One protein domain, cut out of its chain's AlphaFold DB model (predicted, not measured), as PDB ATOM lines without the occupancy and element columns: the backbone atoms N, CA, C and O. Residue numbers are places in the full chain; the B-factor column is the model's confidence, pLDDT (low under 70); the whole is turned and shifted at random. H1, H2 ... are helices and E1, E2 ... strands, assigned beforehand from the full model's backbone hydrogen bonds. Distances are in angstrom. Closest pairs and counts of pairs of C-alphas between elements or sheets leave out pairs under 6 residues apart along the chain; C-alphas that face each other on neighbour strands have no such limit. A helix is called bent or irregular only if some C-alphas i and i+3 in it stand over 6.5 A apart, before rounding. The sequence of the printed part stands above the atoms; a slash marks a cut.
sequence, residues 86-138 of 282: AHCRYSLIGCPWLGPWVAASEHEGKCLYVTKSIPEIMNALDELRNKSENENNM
ATOM      1  N   ALA A  86      41.447  -0.998 -15.145       89.88
ATOM      2  CA  ALA A  86      40.790   0.167 -14.600       89.88
ATOM      3  C   ALA A  86      41.051   0.245 -13.101       89.88
ATOM      4  O   ALA A  86      40.954  -0.754 -12.383       89.88
ATOM      5  N   HIS A  87      41.364   1.447 -12.636       89.06
ATOM      6  CA  HIS A  87      41.398   1.740 -11.215       89.06
ATOM      7  C   HIS A  87      39.989   2.033 -10.709       89.06
ATOM      8  O   HIS A  87      39.156   2.583 -11.428       89.06
ATOM      9  N   CYS A  88      39.746   1.716  -9.440       87.81
ATOM     10  CA  CYS A  88      38.536   2.140  -8.743       87.81
ATOM     11  C   CYS A  88      38.438   3.676  -8.729       87.81
ATOM     12  O   CYS A  88      39.457   4.351  -8.555       87.81
ATOM     13  N   ARG A  89      37.234   4.258  -8.809       85.06
ATOM     14  CA  ARG A  89      37.034   5.708  -8.619       85.06
ATOM     15  C   ARG A  89      37.614   6.246  -7.301       85.06
ATOM     16  O   ARG A  89      38.056   7.391  -7.248       85.06
ATOM     17  N   TYR A  90      37.660   5.420  -6.253       84.19
ATOM     18  CA  TYR A  90      38.259   5.751  -4.952       84.19
ATOM     19  C   TYR A  90      39.771   5.470  -4.870       84.19
ATOM     20  O   TYR A  90      40.352   5.526  -3.787       84.19
ATOM     21  N   SER A  91      40.436   5.174  -5.989       82.75
ATOM     22  CA  SER A  91      41.903   5.044  -6.064       82.75
ATOM     23  C   SER A  91      42.629   6.306  -5.598       82.75
ATOM     24  O   SER A  91      43.651   6.200  -4.929       82.75
ATOM     25  N   LEU A  92      42.044   7.488  -5.829       71.44
ATOM     26  CA  LEU A  92      42.538   8.770  -5.307       71.44
ATOM     27  C   LEU A  92      42.583   8.829  -3.772       71.44
ATOM     28  O   LEU A  92      43.349   9.601  -3.213       71.44
ATOM     29  N   ILE A  93      41.763   8.021  -3.097       74.50
ATOM     30  CA  ILE A  93      41.671   7.920  -1.632       74.50
ATOM     31  C   ILE A  93      42.558   6.763  -1.118       74.50
ATOM     32  O   ILE A  93      42.637   6.492   0.077       74.50
ATOM     33  N   GLY A  94      43.242   6.058  -2.024       75.44
ATOM     34  CA  GLY A  94      44.149   4.961  -1.702       75.44
ATOM     35  C   GLY A  94      43.588   3.565  -1.929       75.44
ATOM     36  O   GLY A  94      44.190   2.606  -1.453       75.44
ATOM     37  N   CYS A  95      42.461   3.404  -2.635       82.44
ATOM     38  CA  CYS A  95      41.991   2.073  -3.023       82.44
ATOM     39  C   CYS A  95      42.981   1.411  -4.008       82.44
ATOM     40  O   CYS A  95      43.163   1.935  -5.108       82.44
ATOM     41  N   PRO A  96      43.583   0.250  -3.676       82.38
ATOM     42  CA  PRO A  96      44.584  -0.399  -4.528       82.38
ATOM     43  C   PRO A  96      43.965  -1.255  -5.644       82.38
ATOM     44  O   PRO A  96      44.684  -1.960  -6.348       82.38
ATOM     45  N   TRP A  97      42.636  -1.261  -5.779       87.62
ATOM     46  CA  TRP A  97      41.955  -2.137  -6.722       87.62
ATOM     47  C   TRP A  97      42.283  -1.753  -8.170       87.62
ATOM     48  O   TRP A  97      42.077  -0.611  -8.592       87.62
ATOM     49  N   LEU A  98      42.778  -2.746  -8.910       89.50
ATOM     50  CA  LEU A  98      43.041  -2.717 -10.342       89.50
ATOM     51  C   LEU A  98      42.406  -3.971 -10.944       89.50
ATOM     52  O   LEU A  98      42.755  -5.089 -10.564       89.50
ATOM     53  N   GLY A  99      41.472  -3.793 -11.868       89.81
ATOM     54  CA  GLY A  99      40.772  -4.909 -12.495       89.81
ATOM     55  C   GLY A  99      40.173  -4.540 -13.847       89.81
ATOM     56  O   GLY A  99      40.375  -3.423 -14.317       89.81
ATOM     57  N   PRO A 100      39.447  -5.466 -14.495       90.19
ATOM     58  CA  PRO A 100      38.744  -5.189 -15.744       90.19
ATOM     59  C   PRO A 100      37.723  -4.058 -15.575       90.19
ATOM     60  O   PRO A 100      37.015  -4.022 -14.566       90.19
ATOM     61  N   TRP A 101      37.585  -3.186 -16.578       90.12
ATOM     62  CA  TRP A 101      36.635  -2.068 -16.548       90.12
ATOM     63  C   TRP A 101      35.199  -2.497 -16.215       90.12
ATOM     64  O   TRP A 101      34.551  -1.856 -15.393       90.12
ATOM     65  N   VAL A 102      34.718  -3.621 -16.759       90.56
ATOM     66  CA  VAL A 102      33.358  -4.127 -16.460       90.56
ATOM     67  C   VAL A 102      33.162  -4.456 -14.974       90.56
ATOM     68  O   VAL A 102      32.074  -4.272 -14.436       90.56
ATOM     69  N   ALA A 103      34.215  -4.900 -14.285       89.62
ATOM     70  CA  ALA A 103      34.158  -5.228 -12.862       89.62
ATOM     71  C   ALA A 103      34.307  -3.993 -11.953       89.62
ATOM     72  O   ALA A 103      34.094  -4.096 -10.743       89.62
ATOM     73  N   ALA A 104      34.652  -2.824 -12.509       89.00
ATOM     74  CA  ALA A 104      34.898  -1.612 -11.732       89.00
ATOM     75  C   ALA A 104      33.637  -1.130 -11.018       89.00
ATOM     76  O   ALA A 104      33.673  -0.905  -9.813       89.00
ATOM     77  N   SER A 105      32.502  -1.063 -11.717       86.88
ATOM     78  CA  SER A 105      31.238  -0.625 -11.111       86.88
ATOM     79  C   SER A 105      30.749  -1.574 -10.014       86.88
ATOM     80  O   SER A 105      30.208  -1.122  -9.004       86.88
ATOM     81  N   GLU A 106      30.973  -2.886 -10.163       88.69
ATOM     82  CA  GLU A 106      30.651  -3.849  -9.105       88.69
ATOM     83  C   GLU A 106      31.543  -3.641  -7.873       88.69
ATOM     84  O   GLU A 106      31.051  -3.620  -6.740       88.69
ATOM     85  N   HIS A 107      32.849  -3.453  -8.084       87.44
ATOM     86  CA  HIS A 107      33.780  -3.162  -7.001       87.44
ATOM     87  C   HIS A 107      33.443  -1.841  -6.300       87.44
ATOM     88  O   HIS A 107      33.443  -1.790  -5.074       87.44
ATOM     89  N   GLU A 108      33.126  -0.784  -7.046       87.00
ATOM     90  CA  GLU A 108      32.801   0.541  -6.508       87.00
ATOM     91  C   GLU A 108      31.600   0.510  -5.558       87.00
ATOM     92  O   GLU A 108      31.634   1.175  -4.521       87.00
ATOM     93  N   GLY A 109      30.587  -0.313  -5.847       84.50
ATOM     94  CA  GLY A 109      29.446  -0.527  -4.952       84.50
ATOM     95  C   GLY A 109      29.789  -1.281  -3.659       84.50
ATOM     96  O   GLY A 109      29.069  -1.163  -2.671       84.50
ATOM     97  N   LYS A 110      30.893  -2.037  -3.647       85.62
ATOM     98  CA  LYS A 110      31.375  -2.842  -2.507       85.62
ATOM     99  C   LYS A 110      32.705  -2.323  -1.945       85.62
ATOM    100  O   LYS A 110      33.385  -3.030  -1.199       85.62
ATOM    101  N   CYS A 111      33.123  -1.119  -2.332       84.06
ATOM    102  CA  CYS A 111      34.468  -0.648  -2.046       84.06
ATOM    103  C   CYS A 111      34.612  -0.321  -0.556       84.06
ATOM    104  O   CYS A 111      33.974   0.593  -0.038       84.06
ATOM    105  N   LEU A 112      35.518  -1.029   0.123       80.31
ATOM    106  CA  LEU A 112      35.778  -0.865   1.559       80.31
ATOM    107  C   LEU A 112      36.208   0.562   1.932       80.31
ATOM    108  O   LEU A 112      35.998   0.987   3.063       80.31
ATOM    109  N   TYR A 113      36.784   1.314   0.987       75.44
ATOM    110  CA  TYR A 113      37.222   2.698   1.202       75.44
ATOM    111  C   TYR A 113      36.062   3.683   1.375       75.44
ATOM    112  O   TYR A 113      36.276   4.753   1.930       75.44
ATOM    113  N   VAL A 114      34.838   3.316   0.974       75.69
ATOM    114  CA  VAL A 114      33.629   4.112   1.254       75.69
ATOM    115  C   VAL A 114      33.270   4.065   2.741       75.69
ATOM    116  O   VAL A 114      32.722   5.020   3.278       75.69
ATOM    117  N   THR A 115      33.601   2.964   3.420       73.12
ATOM    118  CA  THR A 115      33.283   2.729   4.836       73.12
ATOM    119  C   THR A 115      34.480   2.901   5.774       73.12
ATOM    120  O   THR A 115      34.328   2.719   6.980       73.12
ATOM    121  N   LYS A 116      35.675   3.212   5.248       75.25
ATOM    122  CA  LYS A 116      36.884   3.409   6.062       75.25
ATOM    123  C   LYS A 116      36.785   4.668   6.916       75.25
ATOM    124  O   LYS A 116      36.167   5.661   6.534       75.25
ATOM    125  N   SER A 117      37.439   4.625   8.071       73.44
ATOM    126  CA  SER A 117      37.519   5.775   8.963       73.44
ATOM    127  C   SER A 117      38.489   6.831   8.415       73.44
ATOM    128  O   SER A 117      39.468   6.516   7.734       73.44
ATOM    129  N   ILE A 118      38.231   8.105   8.726       71.19
ATOM    130  CA  ILE A 118      39.067   9.245   8.304       71.19
ATOM    131  C   ILE A 118      40.566   9.036   8.624       71.19
ATOM    132  O   ILE A 118      41.379   9.291   7.737       71.19
ATOM    133  N   PRO A 119      40.972   8.529   9.810       74.69
ATOM    134  CA  PRO A 119      42.389   8.320  10.128       74.69
ATOM    135  C   PRO A 119      43.090   7.316   9.203       74.69
ATOM    136  O   PRO A 119      44.234   7.527   8.811       74.69
ATOM    137  N   GLU A 120      42.403   6.241   8.810       72.44
ATOM    138  CA  GLU A 120      42.957   5.214   7.916       72.44
ATOM    139  C   GLU A 120      43.120   5.737   6.485       72.44
ATOM    140  O   GLU A 120      44.073   5.375   5.794       72.44
ATOM    141  N   ILE A 121      42.205   6.607   6.046       76.50
ATOM    142  CA  ILE A 121      42.308   7.309   4.764       76.50
ATOM    143  C   ILE A 121      43.485   8.289   4.788       76.50
ATOM    144  O   ILE A 121      44.261   8.321   3.837       76.50
ATOM    145  N   MET A 122      43.654   9.056   5.869       75.44
ATOM    146  CA  MET A 122      44.773   9.994   6.001       75.44
ATOM    147  C   MET A 122      46.126   9.277   5.950       75.44
ATOM    148  O   MET A 122      47.001   9.720   5.215       75.44
ATOM    149  N   ASN A 123      46.269   8.130   6.624       76.25
ATOM    150  CA  ASN A 123      47.503   7.342   6.554       76.25
ATOM    151  C   ASN A 123      47.783   6.815   5.131       76.25
ATOM    152  O   ASN A 123      48.905   6.920   4.643       76.25
ATOM    153  N   ALA A 124      46.763   6.308   4.428       72.75
ATOM    154  CA  ALA A 124      46.918   5.853   3.041       72.75
ATOM    155  C   ALA A 124      47.292   7.001   2.081       72.75
ATOM    156  O   ALA A 124      48.078   6.812   1.151       72.75
ATOM    157  N   LEU A 125      46.749   8.200   2.308       75.81
ATOM    158  CA  LEU A 125      47.102   9.399   1.550       75.81
ATOM    159  C   LEU A 125      48.520   9.886   1.863       75.81
ATOM    160  O   LEU A 125      49.206  10.321   0.944       75.81
ATOM    161  N   ASP A 126      48.976   9.794   3.112       77.56
ATOM    162  CA  ASP A 126      50.350  10.136   3.491       77.56
ATOM    163  C   ASP A 126      51.365   9.167   2.859       77.56
ATOM    164  O   ASP A 126      52.390   9.609   2.345       77.56
ATOM    165  N   GLU A 127      51.070   7.866   2.796       73.94
ATOM    166  CA  GLU A 127      51.899   6.880   2.081       73.94
ATOM    167  C   GLU A 127      51.979   7.173   0.574       73.94
ATOM    168  O   GLU A 127      53.067   7.151  -0.016       73.94
ATOM    169  N   LEU A 128      50.844   7.500  -0.057       71.06
ATOM    170  CA  LEU A 128      50.803   7.919  -1.460       71.06
ATOM    171  C   LEU A 128      51.555   9.233  -1.686       71.06
ATOM    172  O   LEU A 128      52.295   9.348  -2.665       71.06
ATOM    173  N   ARG A 129      51.405  10.201  -0.773       69.56
ATOM    174  CA  ARG A 129      52.117  11.479  -0.822       69.56
ATOM    175  C   ARG A 129      53.619  11.249  -0.729       69.56
ATOM    176  O   ARG A 129      54.317  11.701  -1.624       69.56
ATOM    177  N   ASN A 130      54.099  10.464   0.233       71.88
ATOM    178  CA  ASN A 130      55.520  10.130   0.383       71.88
ATOM    179  C   ASN A 130      56.092   9.451  -0.873       71.88
ATOM    180  O   ASN A 130      57.206   9.754  -1.300       71.88
ATOM    181  N   LYS A 131      55.326   8.550  -1.505       68.56
ATOM    182  CA  LYS A 131      55.731   7.924  -2.770       68.56
ATOM    183  C   LYS A 131      55.825   8.949  -3.906       68.56
ATOM    184  O   LYS A 131      56.817   8.961  -4.627       68.56
ATOM    185  N   SER A 132      54.832   9.833  -4.024       64.56
ATOM    186  CA  SER A 132      54.828  10.895  -5.034       64.56
ATOM    187  C   SER A 132      55.899  11.961  -4.785       64.56
ATOM    188  O   SER A 132      56.514  12.430  -5.733       64.56
ATOM    189  N   GLU A 133      56.189  12.308  -3.529       61.94
ATOM    190  CA  GLU A 133      57.249  13.241  -3.142       61.94
ATOM    191  C   GLU A 133      58.625  12.662  -3.478       61.94
ATOM    192  O   GLU A 133      59.454  13.376  -4.032       61.94
ATOM    193  N   ASN A 134      58.847  11.360  -3.268       62.12
ATOM    194  CA  ASN A 134      60.069  10.689  -3.720       62.12
ATOM    195  C   ASN A 134      60.256  10.748  -5.246       62.12
ATOM    196  O   ASN A 134      61.378  10.936  -5.711       62.12
ATOM    197  N   GLU A 135      59.182  10.620  -6.028       60.19
ATOM    198  CA  GLU A 135      59.233  10.766  -7.491       60.19
ATOM    199  C   GLU A 135      59.437  12.237  -7.908       60.19
ATOM    200  O   GLU A 135      60.211  12.537  -8.820       60.19
ATOM    201  N   ASN A 136      58.803  13.177  -7.202       60.06
ATOM    202  CA  ASN A 136      58.875  14.611  -7.484       60.06
ATOM    203  C   ASN A 136      60.197  15.250  -7.014       60.06
ATOM    204  O   ASN A 136      60.610  16.282  -7.549       60.06
ATOM    205  N   ASN A 137      60.910  14.610  -6.078       62.66
ATOM    206  CA  ASN A 137      62.249  15.006  -5.638       62.66
ATOM    207  C   ASN A 137      63.240  15.100  -6.805       62.66
ATOM    208  O   ASN A 137      64.132  15.934  -6.748       62.66
ATOM    209  N   MET A 138      63.051  14.361  -7.907       59.28
ATOM    210  CA  MET A 138      63.903  14.500  -9.098       59.28
ATOM    211  C   MET A 138      63.803  15.893  -9.746       59.28
ATOM    212  O   MET A 138      64.815  16.461 -10.164       59.28
TER     213      MET A 138
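This is residues 86 to 138 of the 282 residues of an uncharacterized protein of Glossina brevipalpis (UniProt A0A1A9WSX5). The model is a flat, open V: one arm is the short helix H2, with the strand E1 next to its first residues and residues 86 to 87 paired with E1, the other arm is the long helix H3, and residues 110 to 117 join H2 to H3 at the point of the V. H1 sits between the arms, and the last half of H3, residues 129 to 138, sticks out. The printed part has 53 residues, with named elements in the order H1, E1, H2, H3, and is mostly helix. It is loose, with a radius of gyration of the C-alphas of 12.6 A, and spans 37 by 25 by 10 A.

Residues 86 to 87 pair antiparallel with residues 98 to 99 of E1, residues 98 to 100, which pairs with no named strand. H1, residues 89 to 93, is close to but not clearly touching H2, residues 101 to 109; their closest C-alphas, of Arg 89 and Glu 108, are 7.0 A apart. E1 and H2 meet only through their tight link. H1 only just touches H3, residues 118 to 138, with 3 pairs of C-alphas within 8 A; H3 does so with residues 121 to 125 alone, and the closest C-alphas, of Ile 93 and Ile 121, are 6.5 A apart. H2 and H3 are apart, as are E1 and H3. O i to N i+4 pairs within hydrogen-bond range are 0 of 1 in H1, with 1 of 2 O i to N i+3 pairs, 3 of 5 in H2 and 16 of 17 in H3.

H1 begins at C-alpha 89 (37.034, 5.708, -8.619), is 8.7 A long and is irregular, C-alphas 89 and 92 being 7.1 A apart. E1 is 7.3 A long. H2 is 13.7 A long and only just irregular, with C-alphas 102 and 105 6.7 A apart. H3 is 30.8 A long, ends at C-alpha 138 (63.903, 14.500, -9.098), and is neither bent nor irregular, but only just: C-alphas 135 and 138 are 6.2 A apart.

The two C-alphas farthest apart, of Glu 106 and Met 138, are 38.0 A apart. The printed part has no cut, and no link is long. The mean pLDDT of the printed part is 78.1, with residue 129 and residues 131 to 138 under 70.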